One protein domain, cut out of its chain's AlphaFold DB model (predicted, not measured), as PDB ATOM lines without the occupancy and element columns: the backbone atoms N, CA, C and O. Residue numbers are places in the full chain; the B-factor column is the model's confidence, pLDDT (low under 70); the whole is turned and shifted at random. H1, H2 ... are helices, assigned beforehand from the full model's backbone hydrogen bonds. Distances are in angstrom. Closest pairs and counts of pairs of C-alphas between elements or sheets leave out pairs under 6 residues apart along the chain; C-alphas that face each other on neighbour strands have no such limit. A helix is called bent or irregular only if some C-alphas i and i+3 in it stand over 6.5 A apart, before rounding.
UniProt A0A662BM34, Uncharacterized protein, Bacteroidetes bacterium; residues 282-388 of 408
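What this domain is: This is residues 282 to 388 of the 408 residues of an uncharacterized protein of Bacteroidetes bacterium (UniProt A0A662BM34). This is an elongated all-helix body with two ends joined through H2. At the larger end H1, H5 and H6 pack on one another in a triangle, H5 crossing the long H1 and H6 running back along it; at the smaller end H4 stands across H2, with short H3 packed on H4 and the long link of residues 328 to 341. The printed part has 107 residues with six named helices, H1 to H6 in chain order, and no named strand. It is compact, with a radius of gyration of the C-alphas of 14.9 A, and spans 47 by 26 by 24 A.

Where its parts are: Find C-alpha 282 at (139.417, 159.079, 179.421); from there H1, residues 282 to 300, runs 27.2 A to C-alpha 300 at (118.869, 174.150, 169.775). Next come H2, residues 310 to 320, 15.2 A long, and H3, residues 323 to 327, 8.4 A. H3 is irregular, but only just: C-alphas 323 and 326 are 6.51 A apart. Read on to H4, residues 342 to 353, 16.4 A, and H5, residues 360 to 374, 20.8 A. H6, residues 380 to 388, covers 13.4 A and ends at C-alpha 388, (133.584, 153.582, 182.432).

How they stand to each other: Begin at H1, the hub, which touches four helices. With residues 283 to 291 alone it touches H6, opposite ways at a shallow tilt of 32 degrees, only just short of steep; the closest C-alphas, of Gly 287 and Val 384, are 4.4 A apart. With residues 291 to 295 alone it touches H5, the same way at a steep tilt of 57 degrees, closest at C-alphas Glu 295 and Leu 373, 6.6 A. H1 and H2 form a helical hairpin and only just touch, with 3 pairs of C-alphas within 8 A, closest at Met 289 and Arg 311, 7.1 A. H1 and H4 touch only at their ends, closest at C-alphas Glu 282 and Lys 350, 5.3 A. Look next at H2: it touches H5 at a shallow tilt of 16 degrees, opposite ways, with C-alphas Phe 310 and Ala 365 closest at 5.1 A. H2 and H4 touch about perpendicular, at 85 degrees, closest at C-alphas Val 318 and Gly 352, 5.7 A. H3 touches H4, closest at C-alphas Trp 324 and Gly 352, 5.7 A. H3 is apart from H1, H5 and H6. In H1, H2, H4, H5 and H6 every O i to N i+4 pair is within hydrogen-bond range; in H3 0 of 1 is, and 1 of 2 O i to N i+3 pairs.

The domain as a whole: The C-alphas of Pro 330 and Gly 377, the two farthest apart, are 47.3 A from each other. The link from H3 to H4 is long, and the printed part has no cut. Its mean pLDDT is 96.5, and no printed residue is under 70.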
ATOM      1  N   GLU A 282     139.711 158.863 180.840       95.75
ATOM      2  CA  GLU A 282     139.417 159.079 179.421       95.75
ATOM      3  C   GLU A 282     137.964 158.700 179.109       95.75
ATOM      4  O   GLU A 282     137.259 159.493 178.484       95.75
ATOM      5  N   ASP A 283     137.489 157.564 179.627       97.69
ATOM      6  CA  ASP A 283     136.096 157.130 179.487       97.69
ATOM      7  C   ASP A 283     135.112 158.081 180.180       97.69
ATOM      8  O   ASP A 283     134.054 158.387 179.627       97.69
ATOM      9  N   GLU A 284     135.454 158.591 181.371       98.31
ATOM     10  CA  GLU A 284     134.644 159.605 182.055       98.31
ATOM     11  C   GLU A 284     134.550 160.887 181.219       98.31
ATOM     12  O   GLU A 284     133.458 161.428 181.039       98.31
ATOM     13  N   TYR A 285     135.674 161.356 180.668       98.19
ATOM     14  CA  TYR A 285     135.690 162.498 179.757       98.19
ATOM     15  C   TYR A 285     134.813 162.241 178.526       98.19
ATOM     16  O   TYR A 285     133.985 163.081 178.182       98.19
ATOM     17  N   ASP A 286     134.949 161.082 177.881       98.06
ATOM     18  CA  ASP A 286     134.189 160.749 176.674       98.06
ATOM     19  C   ASP A 286     132.695 160.557 176.954       98.06
ATOM     20  O   ASP A 286     131.868 160.820 176.080       98.06
ATOM     21  N   GLY A 287     132.323 160.100 178.151       98.25
ATOM     22  CA  GLY A 287     130.936 160.087 178.613       98.25
ATOM     23  C   GLY A 287     130.396 161.501 178.794       98.25
ATOM     24  O   GLY A 287     129.313 161.816 178.316       98.25
ATOM     25  N   LEU A 288     131.171 162.390 179.411       98.56
ATOM     26  CA  LEU A 288     130.766 163.781 179.616       98.56
ATOM     27  C   LEU A 288     130.671 164.567 178.304       98.56
ATOM     28  O   LEU A 288     129.756 165.372 178.150       98.56
ATOM     29  N   MET A 289     131.567 164.335 177.341       98.62
ATOM     30  CA  MET A 289     131.478 164.977 176.023       98.62
ATOM     31  C   MET A 289     130.242 164.520 175.246       98.62
ATOM     32  O   MET A 289     129.615 165.335 174.576       98.62
ATOM     33  N   GLU A 290     129.836 163.257 175.393       98.56
ATOM     34  CA  GLU A 290     128.572 162.762 174.839       98.56
ATOM     35  C   GLU A 290     127.365 163.500 175.441       98.56
ATOM     36  O   GLU A 290     126.457 163.900 174.713       98.56
ATOM     37  N   LEU A 291     127.377 163.770 176.751       98.75
ATOM     38  CA  LEU A 291     126.336 164.585 177.385       98.75
ATOM     39  C   LEU A 291     126.333 166.031 176.878       98.75
ATOM     40  O   LEU A 291     125.257 166.576 176.647       98.75
ATOM     41  N   VAL A 292     127.505 166.641 176.667       98.75
ATOM     42  CA  VAL A 292     127.625 167.999 176.099       98.75
ATOM     43  C   VAL A 292     127.023 168.062 174.692       98.75
ATOM     44  O   VAL A 292     126.300 169.002 174.365       98.75
ATOM     45  N   GLU A 293     127.250 167.049 173.853       98.69
ATOM     46  CA  GLU A 293     126.633 166.982 172.522       98.69
ATOM     47  C   GLU A 293     125.103 166.863 172.584       98.69
ATOM     48  O   GLU A 293     124.398 167.387 171.717       98.69
ATOM     49  N   ILE A 294     124.578 166.158 173.588       98.62
ATOM     50  CA  ILE A 294     123.135 166.056 173.821       98.62
ATOM     51  C   ILE A 294     122.577 167.388 174.334       98.62
ATOM     52  O   ILE A 294     121.536 167.827 173.849       98.62
ATOM     53  N   GLU A 295     123.266 168.043 175.269       98.75
ATOM     54  CA  GLU A 295     122.887 169.355 175.794       98.75
ATOM     55  C   GLU A 295     122.765 170.390 174.671       98.75
ATOM     56  O   GLU A 295     121.757 171.091 174.592       98.75
ATOM     57  N   GLU A 296     123.736 170.433 173.755       98.56
ATOM     58  CA  GLU A 296     123.704 171.353 172.616       98.56
ATOM     59  C   GLU A 296     122.467 171.118 171.734       98.56
ATOM     60  O   GLU A 296     121.801 172.067 171.326       98.56
ATOM     61  N   LYS A 297     122.087 169.855 171.492       98.50
ATOM     62  CA  LYS A 297     120.854 169.533 170.749       98.50
ATOM     63  C   LYS A 297     119.606 169.993 171.500       98.50
ATOM     64  O   LYS A 297     118.726 170.588 170.890       98.50
ATOM     65  N   LEU A 298     119.530 169.746 172.810       98.50
ATOM     66  CA  LEU A 298     118.403 170.190 173.638       98.50
ATOM     67  C   LEU A 298     118.276 171.718 173.650       98.50
ATOM     68  O   LEU A 298     117.160 172.237 173.628       98.50
ATOM     69  N   TYR A 299     119.401 172.433 173.659       98.31
ATOM     70  CA  TYR A 299     119.425 173.890 173.584       98.31
ATOM     71  C   TYR A 299     118.898 174.396 172.236       98.31
ATOM     72  O   TYR A 299     118.026 175.258 172.205       98.31
ATOM     73  N   LEU A 300     119.350 173.807 171.122       98.19
ATOM     74  CA  LEU A 300     118.869 174.150 169.775       98.19
ATOM     75  C   LEU A 300     117.387 173.808 169.546       98.19
ATOM     76  O   LEU A 300     116.754 174.387 168.666       98.19
ATOM     77  N   GLU A 301     116.838 172.867 170.315       97.88
ATOM     78  CA  GLU A 301     115.420 172.490 170.310       97.88
ATOM     79  C   GLU A 301     114.559 173.318 171.288       97.88
ATOM     80  O   GLU A 301     113.400 172.964 171.516       97.88
ATOM     81  N   ASP A 302     115.106 174.380 171.897       97.44
ATOM     82  CA  ASP A 302     114.449 175.217 172.918       97.44
ATOM     83  C   ASP A 302     113.939 174.423 174.144       97.44
ATOM     84  O   ASP A 302     113.028 174.847 174.863       97.44
ATOM     85  N   LYS A 303     114.526 173.247 174.414       98.00
ATOM     86  CA  LYS A 303     114.169 172.384 175.557       98.00
ATOM     87  C   LYS A 303     114.894 172.754 176.847       98.00
ATOM     88  O   LYS A 303     114.479 172.333 177.928       98.00
ATOM     89  N   ILE A 304     115.969 173.528 176.746       97.81
ATOM     90  CA  ILE A 304     116.689 174.107 177.880       97.81
ATOM     91  C   ILE A 304     116.996 175.576 177.598       97.81
ATOM     92  O   ILE A 304     117.175 175.972 176.452       97.81
ATOM     93  N   ALA A 305     117.053 176.385 178.654       95.12
ATOM     94  CA  ALA A 305     117.249 177.829 178.526       95.12
ATOM     95  C   ALA A 305     118.724 178.257 178.596       95.12
ATOM     96  O   ALA A 305     119.089 179.286 178.037       95.12
ATOM     97  N   ILE A 306     119.555 177.513 179.333       96.62
ATOM     98  CA  ILE A 306     120.946 177.868 179.635       96.62
ATOM     99  C   ILE A 306     121.784 176.593 179.548       96.62
ATOM    100  O   ILE A 306     121.413 175.586 180.151       96.62
ATOM    101  N   LYS A 307     122.894 176.647 178.809       98.19
ATOM    102  CA  LYS A 307     123.874 175.558 178.717       98.19
ATOM    103  C   LYS A 307     124.807 175.550 179.922       98.19
ATOM    104  O   LYS A 307     124.987 176.572 180.580       98.19
ATOM    105  N   SER A 308     125.424 174.410 180.192       98.44
ATOM    106  CA  SER A 308     126.380 174.278 181.283       98.44
ATOM    107  C   SER A 308     127.777 174.801 180.944       98.44
ATOM    108  O   SER A 308     128.578 174.974 181.861       98.44
ATOM    109  N   ASP A 309     128.087 174.969 179.651       98.44
ATOM    110  CA  ASP A 309     129.417 175.309 179.115       98.44
ATOM    111  C   ASP A 309     130.532 174.395 179.676       98.44
ATOM    112  O   ASP A 309     131.674 174.798 179.921       98.44
ATOM    113  N   PHE A 310     130.179 173.126 179.936       98.69
ATOM    114  CA  PHE A 310     131.027 172.202 180.694       98.69
ATOM    115  C   PHE A 310     132.362 171.933 180.004       98.69
ATOM    116  O   PHE A 310     133.396 171.853 180.670       98.69
ATOM    117  N   ARG A 311     132.357 171.787 178.675       98.38
ATOM    118  CA  ARG A 311     133.569 171.484 177.910       98.38
ATOM    119  C   ARG A 311     134.594 172.603 178.057       98.38
ATOM    120  O   ARG A 311     135.757 172.325 178.338       98.38
ATOM    121  N   GLU A 312     134.163 173.842 177.880       98.31
ATOM    122  CA  GLU A 312     134.990 175.039 177.938       98.31
ATOM    123  C   GLU A 312     135.577 175.222 179.340       98.31
ATOM    124  O   GLU A 312     136.788 175.402 179.479       98.31
ATOM    125  N   ILE A 313     134.742 175.087 180.376       98.69
ATOM    126  CA  ILE A 313     135.156 175.194 181.782       98.69
ATOM    127  C   ILE A 313     136.159 174.088 182.140       98.69
ATOM    128  O   ILE A 313     137.194 174.360 182.750       98.69
ATOM    129  N   LEU A 314     135.898 172.844 181.723       98.56
ATOM    130  CA  LEU A 314     136.805 171.722 181.965       98.56
ATOM    131  C   LEU A 314     138.161 171.938 181.290       98.56
ATOM    132  O   LEU A 314     139.199 171.757 181.927       98.56
ATOM    133  N   TRP A 315     138.160 172.313 180.009       98.25
ATOM    134  CA  TRP A 315     139.389 172.547 179.252       98.25
ATOM    135  C   TRP A 315     140.203 173.682 179.868       98.25
ATOM    136  O   TRP A 315     141.401 173.514 180.095       98.25
ATOM    137  N   TYR A 316     139.552 174.797 180.208       98.19
ATOM    138  CA  TYR A 316     140.199 175.911 180.891       98.19
ATOM    139  C   TYR A 316     140.841 175.466 182.210       98.19
ATOM    140  O   TYR A 316     142.029 175.700 182.416       98.19
ATOM    141  N   ALA A 317     140.104 174.747 183.061       98.12
ATOM    142  CA  ALA A 317     140.608 174.295 184.353       98.12
ATOM    143  C   ALA A 317     141.788 173.309 184.228       98.12
ATOM    144  O   ALA A 317     142.727 173.359 185.027       98.12
ATOM    145  N   VAL A 318     141.788 172.431 183.218       97.25
ATOM    146  CA  VAL A 318     142.944 171.565 182.934       97.25
ATOM    147  C   VAL A 318     144.152 172.393 182.504       97.25
ATOM    148  O   VAL A 318     145.237 172.189 183.055       97.25
ATOM    149  N   ILE A 319     143.978 173.330 181.569       96.81
ATOM    150  CA  ILE A 319     145.069 174.164 181.050       96.81
ATOM    151  C   ILE A 319     145.663 175.033 182.168       96.81
ATOM    152  O   ILE A 319     146.883 175.020 182.363       96.81
ATOM    153  N   ASP A 320     144.813 175.711 182.941       96.50
ATOM    154  CA  ASP A 320     145.197 176.595 184.048       96.50
ATOM    155  C   ASP A 320     145.971 175.853 185.147       96.50
ATOM    156  O   ASP A 320     146.942 176.369 185.698       96.50
ATOM    157  N   SER A 321     145.636 174.581 185.392       94.06
ATOM    158  CA  SER A 321     146.330 173.776 186.403       94.06
ATOM    159  C   SER A 321     147.836 173.620 186.163       94.06
ATOM    160  O   SER A 321     148.571 173.266 187.089       94.06
ATOM    161  N   GLY A 322     148.291 173.769 184.911       93.38
ATOM    162  CA  GLY A 322     149.678 173.557 184.496       93.38
ATOM    163  C   GLY A 322     150.201 172.126 184.682       93.38
ATOM    164  O   GLY A 322     151.338 171.841 184.311       93.38
ATOM    165  N   ARG A 323     149.401 171.193 185.221       91.56
ATOM    166  CA  ARG A 323     149.834 169.809 185.490       91.56
ATOM    167  C   ARG A 323     150.130 169.029 184.215       91.56
ATOM    168  O   ARG A 323     150.917 168.090 184.268       91.56
ATOM    169  N   TRP A 324     149.525 169.426 183.097       92.81
ATOM    170  CA  TRP A 324     149.736 168.829 181.779       92.81
ATOM    171  C   TRP A 324     151.157 169.030 181.238       92.81
ATOM    172  O   TRP A 324     151.634 168.198 180.470       92.81
ATOM    173  N   LYS A 325     151.866 170.071 181.697       93.25
ATOM    174  CA  LYS A 325     153.188 170.460 181.183       93.25
ATOM    175  C   LYS A 325     154.246 169.365 181.305       93.25
ATOM    176  O   LYS A 325     155.113 169.245 180.452       93.25
ATOM    177  N   LYS A 326     154.160 168.517 182.333       89.00
ATOM    178  CA  LYS A 326     155.126 167.423 182.544       89.00
ATOM    179  C   LYS A 326     155.025 166.285 181.519       89.00
ATOM    180  O   LYS A 326     155.880 165.409 181.528       89.00
ATOM    181  N   TRP A 327     153.983 166.272 180.687       90.88
ATOM    182  CA  TRP A 327     153.834 165.316 179.586       90.88
ATOM    183  C   TRP A 327     154.121 165.944 178.221       90.88
ATOM    184  O   TRP A 327     153.857 165.305 177.204       90.88
ATOM    185  N   LEU A 328     154.618 167.182 178.174       92.50
ATOM    186  CA  LEU A 328     154.983 167.810 176.911       92.50
ATOM    187  C   LEU A 328     156.158 167.090 176.259       92.50
ATOM    188  O   LEU A 328     157.106 166.666 176.925       92.50
ATOM    189  N   LEU A 329     156.091 166.981 174.939       91.31
ATOM    190  CA  LEU A 329     157.226 166.590 174.120       91.31
ATOM    191  C   LEU A 329     158.211 167.766 173.999       91.31
ATOM    192  O   LEU A 329     157.799 168.924 174.089       91.31
ATOM    193  N   PRO A 330     159.509 167.515 173.736       90.69
ATOM    194  CA  PRO A 330     160.525 168.572 173.669       90.69
ATOM    195  C   PRO A 330     160.254 169.695 172.654       90.69
ATOM    196  O   PRO A 330     160.869 170.754 172.736       90.69
ATOM    197  N   ASN A 331     159.385 169.457 171.669       91.88
ATOM    198  CA  ASN A 331     159.008 170.405 170.621       91.88
ATOM    199  C   ASN A 331     157.670 171.127 170.877       91.88
ATOM    200  O   ASN A 331     157.224 171.867 170.003       91.88
ATOM    201  N   GLU A 332     157.014 170.890 172.014       94.56
ATOM    202  CA  GLU A 332     155.722 171.488 172.375       94.56
ATOM    203  C   GLU A 332     155.931 172.697 173.307       94.56
ATOM    204  O   GLU A 332     156.716 172.626 174.253       94.56
ATOM    205  N   ASP A 333     155.246 173.817 173.042       91.69
ATOM    206  CA  ASP A 333     155.389 175.047 173.836       91.69
ATOM    207  C   ASP A 333     154.499 175.012 175.088       91.69
ATOM    208  O   ASP A 333     153.269 175.027 175.018       91.69
ATOM    209  N   GLU A 334     155.126 175.012 176.265       93.00
ATOM    210  CA  GLU A 334     154.429 175.032 177.554       93.00
ATOM    211  C   GLU A 334     153.669 176.337 177.854       93.00
ATOM    212  O   GLU A 334     152.874 176.377 178.802       93.00
ATOM    213  N   ASN A 335     153.933 177.406 177.100       93.19
ATOM    214  CA  ASN A 335     153.309 178.719 177.261       93.19
ATOM    215  C   ASN A 335     152.201 178.982 176.238       93.19
ATOM    216  O   ASN A 335     151.407 179.901 176.438       93.19
ATOM    217  N   ASP A 336     152.111 178.168 175.186       93.69
ATOM    218  CA  ASP A 336     151.075 178.278 174.164       93.69
ATOM    219  C   ASP A 336     150.440 176.913 173.884       93.69
ATOM    220  O   ASP A 336     150.749 176.236 172.902       93.69
ATOM    221  N   PHE A 337     149.483 176.530 174.736       94.62
ATOM    222  CA  PHE A 337     148.705 175.299 174.561       94.62
ATOM    223  C   PHE A 337     148.001 175.247 173.195       94.62
ATOM    224  O   PHE A 337     147.831 174.170 172.631       94.62
ATOM    225  N   SER A 338     147.616 176.404 172.642       94.50
ATOM    226  CA  SER A 338     146.895 176.489 171.368       94.50
ATOM    227  C   SER A 338     147.770 176.176 170.152       94.50
ATOM    228  O   SER A 338     147.240 175.772 169.117       94.50
ATOM    229  N   SER A 339     149.096 176.305 170.292       95.25
ATOM    230  CA  SER A 339     150.078 175.939 169.263       95.25
ATOM    231  C   SER A 339     150.269 174.427 169.103       95.25
ATOM    232  O   SER A 339     150.778 173.973 168.076       95.25
ATOM    233  N   ILE A 340     149.859 173.645 170.106       96.06
ATOM    234  CA  ILE A 340     149.989 172.187 170.123       96.06
ATOM    235  C   ILE A 340     148.981 171.573 169.142       96.06
ATOM    236  O   ILE A 340     147.863 172.067 169.004       96.06
ATOM    237  N   ASP A 341     149.356 170.482 168.471       95.81
ATOM    238  CA  ASP A 341     148.451 169.743 167.586       95.81
ATOM    239  C   ASP A 341     147.149 169.313 168.299       95.81
ATOM    240  O   ASP A 341     147.152 168.999 169.489       95.81
ATOM    241  N   LYS A 342     146.020 169.281 167.579       95.88
ATOM    242  CA  LYS A 342     144.693 169.036 168.171       95.88
ATOM    243  C   LYS A 342     144.562 167.668 168.837       95.88
ATOM    244  O   LYS A 342     143.949 167.585 169.903       95.88
ATOM    245  N   ASP A 343     145.126 166.619 168.245       95.06
ATOM    246  CA  ASP A 343     145.043 165.272 168.821       95.06
ATOM    247  C   ASP A 343     145.877 165.205 170.105       95.06
ATOM    248  O   ASP A 343     145.466 164.632 171.119       95.06
ATOM    249  N   ARG A 344     147.021 165.894 170.101       94.56
ATOM    250  CA  ARG A 344     147.871 166.049 171.277       94.56
ATOM    251  C   ARG A 344     147.201 166.881 172.372       94.56
ATOM    252  O   ARG A 344     147.236 166.464 173.530       94.56
ATOM    253  N   GLN A 345     146.562 168.005 172.032       96.50
ATOM    254  CA  GLN A 345     145.768 168.797 172.977       96.50
ATOM    255  C   GLN A 345     144.712 167.915 173.639       96.50
ATOM    256  O   GLN A 345     144.623 167.885 174.863       96.50
ATOM    257  N   LEU A 346     143.956 167.144 172.850       96.44
ATOM    258  CA  LEU A 346     142.926 166.255 173.378       96.44
ATOM    259  C   LEU A 346     143.510 165.212 174.340       96.44
ATOM    260  O   LEU A 346     142.964 165.024 175.426       96.44
ATOM    261  N   TRP A 347     144.631 164.578 173.986       94.38
ATOM    262  CA  TRP A 347     145.311 163.640 174.882       94.38
ATOM    263  C   TRP A 347     145.741 164.310 176.194       94.38
ATOM    264  O   TRP A 347     145.526 163.747 177.268       94.38
ATOM    265  N   LEU A 348     146.312 165.522 176.129       95.62
ATOM    266  CA  LEU A 348     146.742 166.289 177.306       95.62
ATOM    267  C   LEU A 348     145.554 166.676 178.188       95.62
ATOM    268  O   LEU A 348     145.652 166.562 179.411       95.62
ATOM    269  N   ILE A 349     144.431 167.076 177.584       96.94
ATOM    270  CA  ILE A 349     143.192 167.370 178.304       96.94
ATOM    271  C   ILE A 349     142.687 166.120 179.019       96.94
ATOM    272  O   ILE A 349     142.581 166.142 180.244       96.94
ATOM    273  N   LYS A 350     142.442 165.022 178.292       95.06
ATOM    274  CA  LYS A 350     141.913 163.776 178.870       95.06
ATOM    275  C   LYS A 350     142.787 163.262 180.014       95.06
ATOM    276  O   LYS A 350     142.305 162.976 181.108       95.06
ATOM    277  N   THR A 351     144.099 163.243 179.786       90.56
ATOM    278  CA  THR A 351     145.107 162.874 180.785       90.56
ATOM    279  C   THR A 351     145.088 163.826 181.986       90.56
ATOM    280  O   THR A 351     145.246 163.398 183.129       90.56
ATOM    281  N   GLY A 352     144.889 165.125 181.761       94.06
ATOM    282  CA  GLY A 352     144.849 166.152 182.798       94.06
ATOM    283  C   GLY A 352     143.566 166.165 183.637       94.06
ATOM    284  O   GLY A 352     143.613 166.575 184.798       94.06
ATOM    285  N   CYS A 353     142.439 165.674 183.114       94.56
ATOM    286  CA  CYS A 353     141.144 165.749 183.794       94.56
ATOM    287  C   CYS A 353     141.127 165.094 185.186       94.56
ATOM    288  O   CYS A 353     140.474 165.613 186.091       94.56
ATOM    289  N   ARG A 354     141.915 164.031 185.411       90.44
ATOM    290  CA  ARG A 354     142.003 163.333 186.713       90.44
ATOM    291  C   ARG A 354     142.393 164.229 187.890       90.44
ATOM    292  O   ARG A 354     142.132 163.868 189.029       90.44
ATOM    293  N   TYR A 355     143.008 165.386 187.646       93.50
ATOM    294  CA  TYR A 355     143.384 166.331 188.706       93.50
ATOM    295  C   TYR A 355     142.330 167.409 188.976       93.50
ATOM    296  O   TYR A 355     142.506 168.199 189.901       93.50
ATOM    297  N   ILE A 356     141.284 167.481 188.151       95.69
ATOM    298  CA  ILE A 356     140.420 168.658 188.018       95.69
ATOM    299  C   ILE A 356     138.967 168.366 188.393       95.69
ATOM    300  O   ILE A 356     138.203 169.294 188.633       95.69
ATOM    301  N   TRP A 357     138.581 167.100 188.541       94.75
ATOM    302  CA  TRP A 357     137.208 166.711 188.878       94.75
ATOM    303  C   TRP A 357     136.640 167.333 190.157       94.75
ATOM    304  O   TRP A 357     135.429 167.447 190.271       94.75
ATOM    305  N   THR A 358     137.493 167.752 191.093       94.25
ATOM    306  CA  THR A 358     137.098 168.421 192.344       94.25
ATOM    307  C   THR A 358     137.244 169.947 192.283       94.25
ATOM    308  O   THR A 358     137.161 170.627 193.309       94.25
ATOM    309  N   ASN A 359     137.539 170.516 191.110       96.75
ATOM    310  CA  ASN A 359     137.506 171.959 190.906       96.75
ATOM    311  C   ASN A 359     136.046 172.433 190.974       96.75
ATOM    312  O   ASN A 359     135.187 171.889 190.288       96.75
ATOM    313  N   ALA A 360     135.779 173.466 191.778       96.44
ATOM    314  CA  ALA A 360     134.418 173.909 192.067       96.44
ATOM    315  C   ALA A 360     133.650 174.355 190.811       96.44
ATOM    316  O   ALA A 360     132.460 174.080 190.700       96.44
ATOM    317  N   GLU A 361     134.315 175.011 189.857       97.81
ATOM    318  CA  GLU A 361     133.678 175.449 188.607       97.81
ATOM    319  C   GLU A 361     133.311 174.246 187.735       97.81
ATOM    320  O   GLU A 361     132.212 174.186 187.188       97.81
ATOM    321  N   VAL A 362     134.191 173.243 187.678       98.25
ATOM    322  CA  VAL A 362     133.952 171.993 186.946       98.25
ATOM    323  C   VAL A 362     132.839 171.170 187.593       98.25
ATOM    324  O   VAL A 362     131.994 170.632 186.879       98.25
ATOM    325  N   GLU A 363     132.788 171.097 188.925       97.44
ATOM    326  CA  GLU A 363     131.705 170.428 189.657       97.44
ATOM    327  C   GLU A 363     130.351 171.100 189.388       97.44
ATOM    328  O   GLU A 363     129.382 170.421 189.055       97.44
ATOM    329  N   VAL A 364     130.284 172.434 189.467       98.31
ATOM    330  CA  VAL A 364     129.052 173.195 189.198       98.31
ATOM    331  C   VAL A 364     128.606 173.038 187.746       98.31
ATOM    332  O   VAL A 364     127.426 172.786 187.494       98.31
ATOM    333  N   ALA A 365     129.535 173.126 186.794       98.62
ATOM    334  CA  ALA A 365     129.227 172.925 185.384       98.62
ATOM    335  C   ALA A 365     128.727 171.496 185.113       98.62
ATOM    336  O   ALA A 365     127.773 171.312 184.362       98.62
ATOM    337  N   ARG A 366     129.307 170.480 185.768       98.56
ATOM    338  CA  ARG A 366     128.837 169.090 185.663       98.56
ATOM    339  C   ARG A 366     127.423 168.927 186.220       98.56
ATOM    340  O   ARG A 366     126.607 168.260 185.594       98.56
ATOM    341  N   ILE A 367     127.123 169.536 187.370       98.25
ATOM    342  CA  ILE A 367     125.777 169.501 187.965       98.25
ATOM    343  C   ILE A 367     124.760 170.144 187.016       98.25
ATOM    344  O   ILE A 367     123.727 169.545 186.744       98.25
ATOM    345  N   CYS A 368     125.073 171.319 186.462       98.50
ATOM    346  CA  CYS A 368     124.210 171.995 185.490       98.50
ATOM    347  C   CYS A 368     123.947 171.115 184.254       98.50
ATOM    348  O   CYS A 368     122.795 170.937 183.858       98.50
ATOM    349  N   LEU A 369     125.000 170.492 183.709       98.81
ATOM    350  CA  LEU A 369     124.901 169.560 182.584       98.81
ATOM    351  C   LEU A 369     123.955 168.396 182.908       98.81
ATOM    352  O   LEU A 369     123.053 168.083 182.132       98.81
ATOM    353  N   TYR A 370     124.138 167.766 184.070       98.62
ATOM    354  CA  TYR A 370     123.307 166.640 184.489       98.62
ATOM    355  C   TYR A 370     121.848 167.068 184.659       98.62
ATOM    356  O   TYR A 370     120.963 166.425 184.101       98.62
ATOM    357  N   GLU A 371     121.588 168.190 185.334       98.38
ATOM    358  CA  GLU A 371     120.230 168.702 185.535       98.38
ATOM    359  C   GLU A 371     119.515 169.024 184.214       98.38
ATOM    360  O   GLU A 371     118.324 168.724 184.070       98.38
ATOM    361  N   ASN A 372     120.217 169.612 183.241       98.56
ATOM    362  CA  ASN A 372     119.662 169.925 181.924       98.56
ATOM    363  C   ASN A 372     119.171 168.665 181.199       98.56
ATOM    364  O   ASN A 372     118.074 168.655 180.627       98.56
ATOM    365  N   LEU A 373     119.950 167.586 181.259       98.50
ATOM    366  CA  LEU A 373     119.601 166.307 180.644       98.50
ATOM    367  C   LEU A 373     118.517 165.561 181.440       98.50
ATOM    368  O   LEU A 373     117.566 165.041 180.850       98.50
ATOM    369  N   GLU A 374     118.602 165.550 182.769       98.19
ATOM    370  CA  GLU A 374     117.653 164.857 183.651       98.19
ATOM    371  C   GLU A 374     116.244 165.440 183.584       98.19
ATOM    372  O   GLU A 374     115.264 164.693 183.504       98.19
ATOM    373  N   ARG A 375     116.115 166.769 183.502       97.31
ATOM    374  CA  ARG A 375     114.820 167.438 183.279       97.31
ATOM    375  C   ARG A 375     114.202 167.103 181.921       97.31
ATOM    376  O   ARG A 375     112.999 167.276 181.742       97.31
ATOM    377  N   ASN A 376     115.004 166.582 180.997       97.81
ATOM    378  CA  ASN A 376     114.587 166.099 179.686       97.81
ATOM    379  C   ASN A 376     114.483 164.561 179.616       97.81
ATOM    380  O   ASN A 376     114.391 163.993 178.529       97.81
ATOM    381  N   GLY A 377     114.443 163.881 180.769       97.31
ATOM    382  CA  GLY A 377     114.172 162.444 180.869       97.31
ATOM    383  C   GLY A 377     115.377 161.537 180.609       97.31
ATOM    384  O   GLY A 377     115.200 160.326 180.459       97.31
ATOM    385  N   LEU A 378     116.590 162.090 180.557       97.88
ATOM    386  CA  LEU A 378     117.828 161.338 180.365       97.88
ATOM    387  C   LEU A 378     118.524 161.095 181.703       97.88
ATOM    388  O   LEU A 378     118.599 161.982 182.541       97.88
ATOM    389  N   LYS A 379     119.092 159.905 181.903       97.88
ATOM    390  CA  LYS A 379     119.884 159.604 183.103       97.88
ATOM    391  C   LYS A 379     121.348 159.953 182.853       97.88
ATOM    392  O   LYS A 379     122.112 159.101 182.409       97.88
ATOM    393  N   ALA A 380     121.709 161.212 183.085       98.12
ATOM    394  CA  ALA A 380     123.024 161.746 182.737       98.12
ATOM    395  C   ALA A 380     124.175 160.971 183.402       98.12
ATOM    396  O   ALA A 380     125.076 160.502 182.709       98.12
ATOM    397  N   GLU A 381     124.112 160.765 184.724       97.94
ATOM    398  CA  GLU A 381     125.154 160.030 185.457       97.94
ATOM    399  C   GLU A 381     125.315 158.589 184.936       97.94
ATOM    400  O   GLU A 381     126.436 158.139 184.715       97.94
ATOM    401  N   GLU A 382     124.211 157.890 184.651       97.88
ATOM    402  CA  GLU A 382     124.230 156.501 184.161       97.88
ATOM    403  C   GLU A 382     124.930 156.350 182.805       97.88
ATOM    404  O   GLU A 382     125.582 155.336 182.564       97.88
ATOM    405  N   ILE A 383     124.826 157.344 181.916       97.94
ATOM    406  CA  ILE A 383     125.531 157.334 180.621       97.94
ATOM    407  C   ILE A 383     127.048 157.375 180.850       97.94
ATOM    408  O   ILE A 383     127.787 156.604 180.236       97.94
ATOM    409  N   VAL A 384     127.510 158.229 181.770       98.50
ATOM    410  CA  VAL A 384     128.934 158.339 182.122       98.50
ATOM    411  C   VAL A 384     129.421 157.057 182.795       98.50
ATOM    412  O   VAL A 384     130.432 156.496 182.375       98.50
ATOM    413  N   LEU A 385     128.682 156.556 183.792       98.44
ATOM    414  CA  LEU A 385     129.026 155.314 184.490       98.44
ATOM    415  C   LEU A 385     129.093 154.130 183.522       98.44
ATOM    416  O   LEU A 385     130.085 153.411 183.521       98.44
ATOM    417  N   SER A 386     128.114 153.984 182.623       97.69
ATOM    418  CA  SER A 386     128.080 152.895 181.636       97.69
ATOM    419  C   SER A 386     129.315 152.871 180.730       97.69
ATOM    420  O   SER A 386     129.760 151.797 180.319       97.69
ATOM    421  N   LYS A 387     129.887 154.040 180.410       97.31
ATOM    422  CA  LYS A 387     131.088 154.138 179.572       97.31
ATOM    423  C   LYS A 387     132.324 153.622 180.303       97.31
ATOM    424  O   LYS A 387     133.039 152.784 179.759       97.31
ATOM    425  N   ILE A 388     132.497 154.040 181.556       98.50
ATOM    426  CA  ILE A 388     133.584 153.582 182.432       98.50
ATOM    427  C   ILE A 388     133.439 152.078 182.721       98.50
ATOM    428  O   ILE A 388     134.392 151.311 182.596       98.50
TER     429      ILE A 388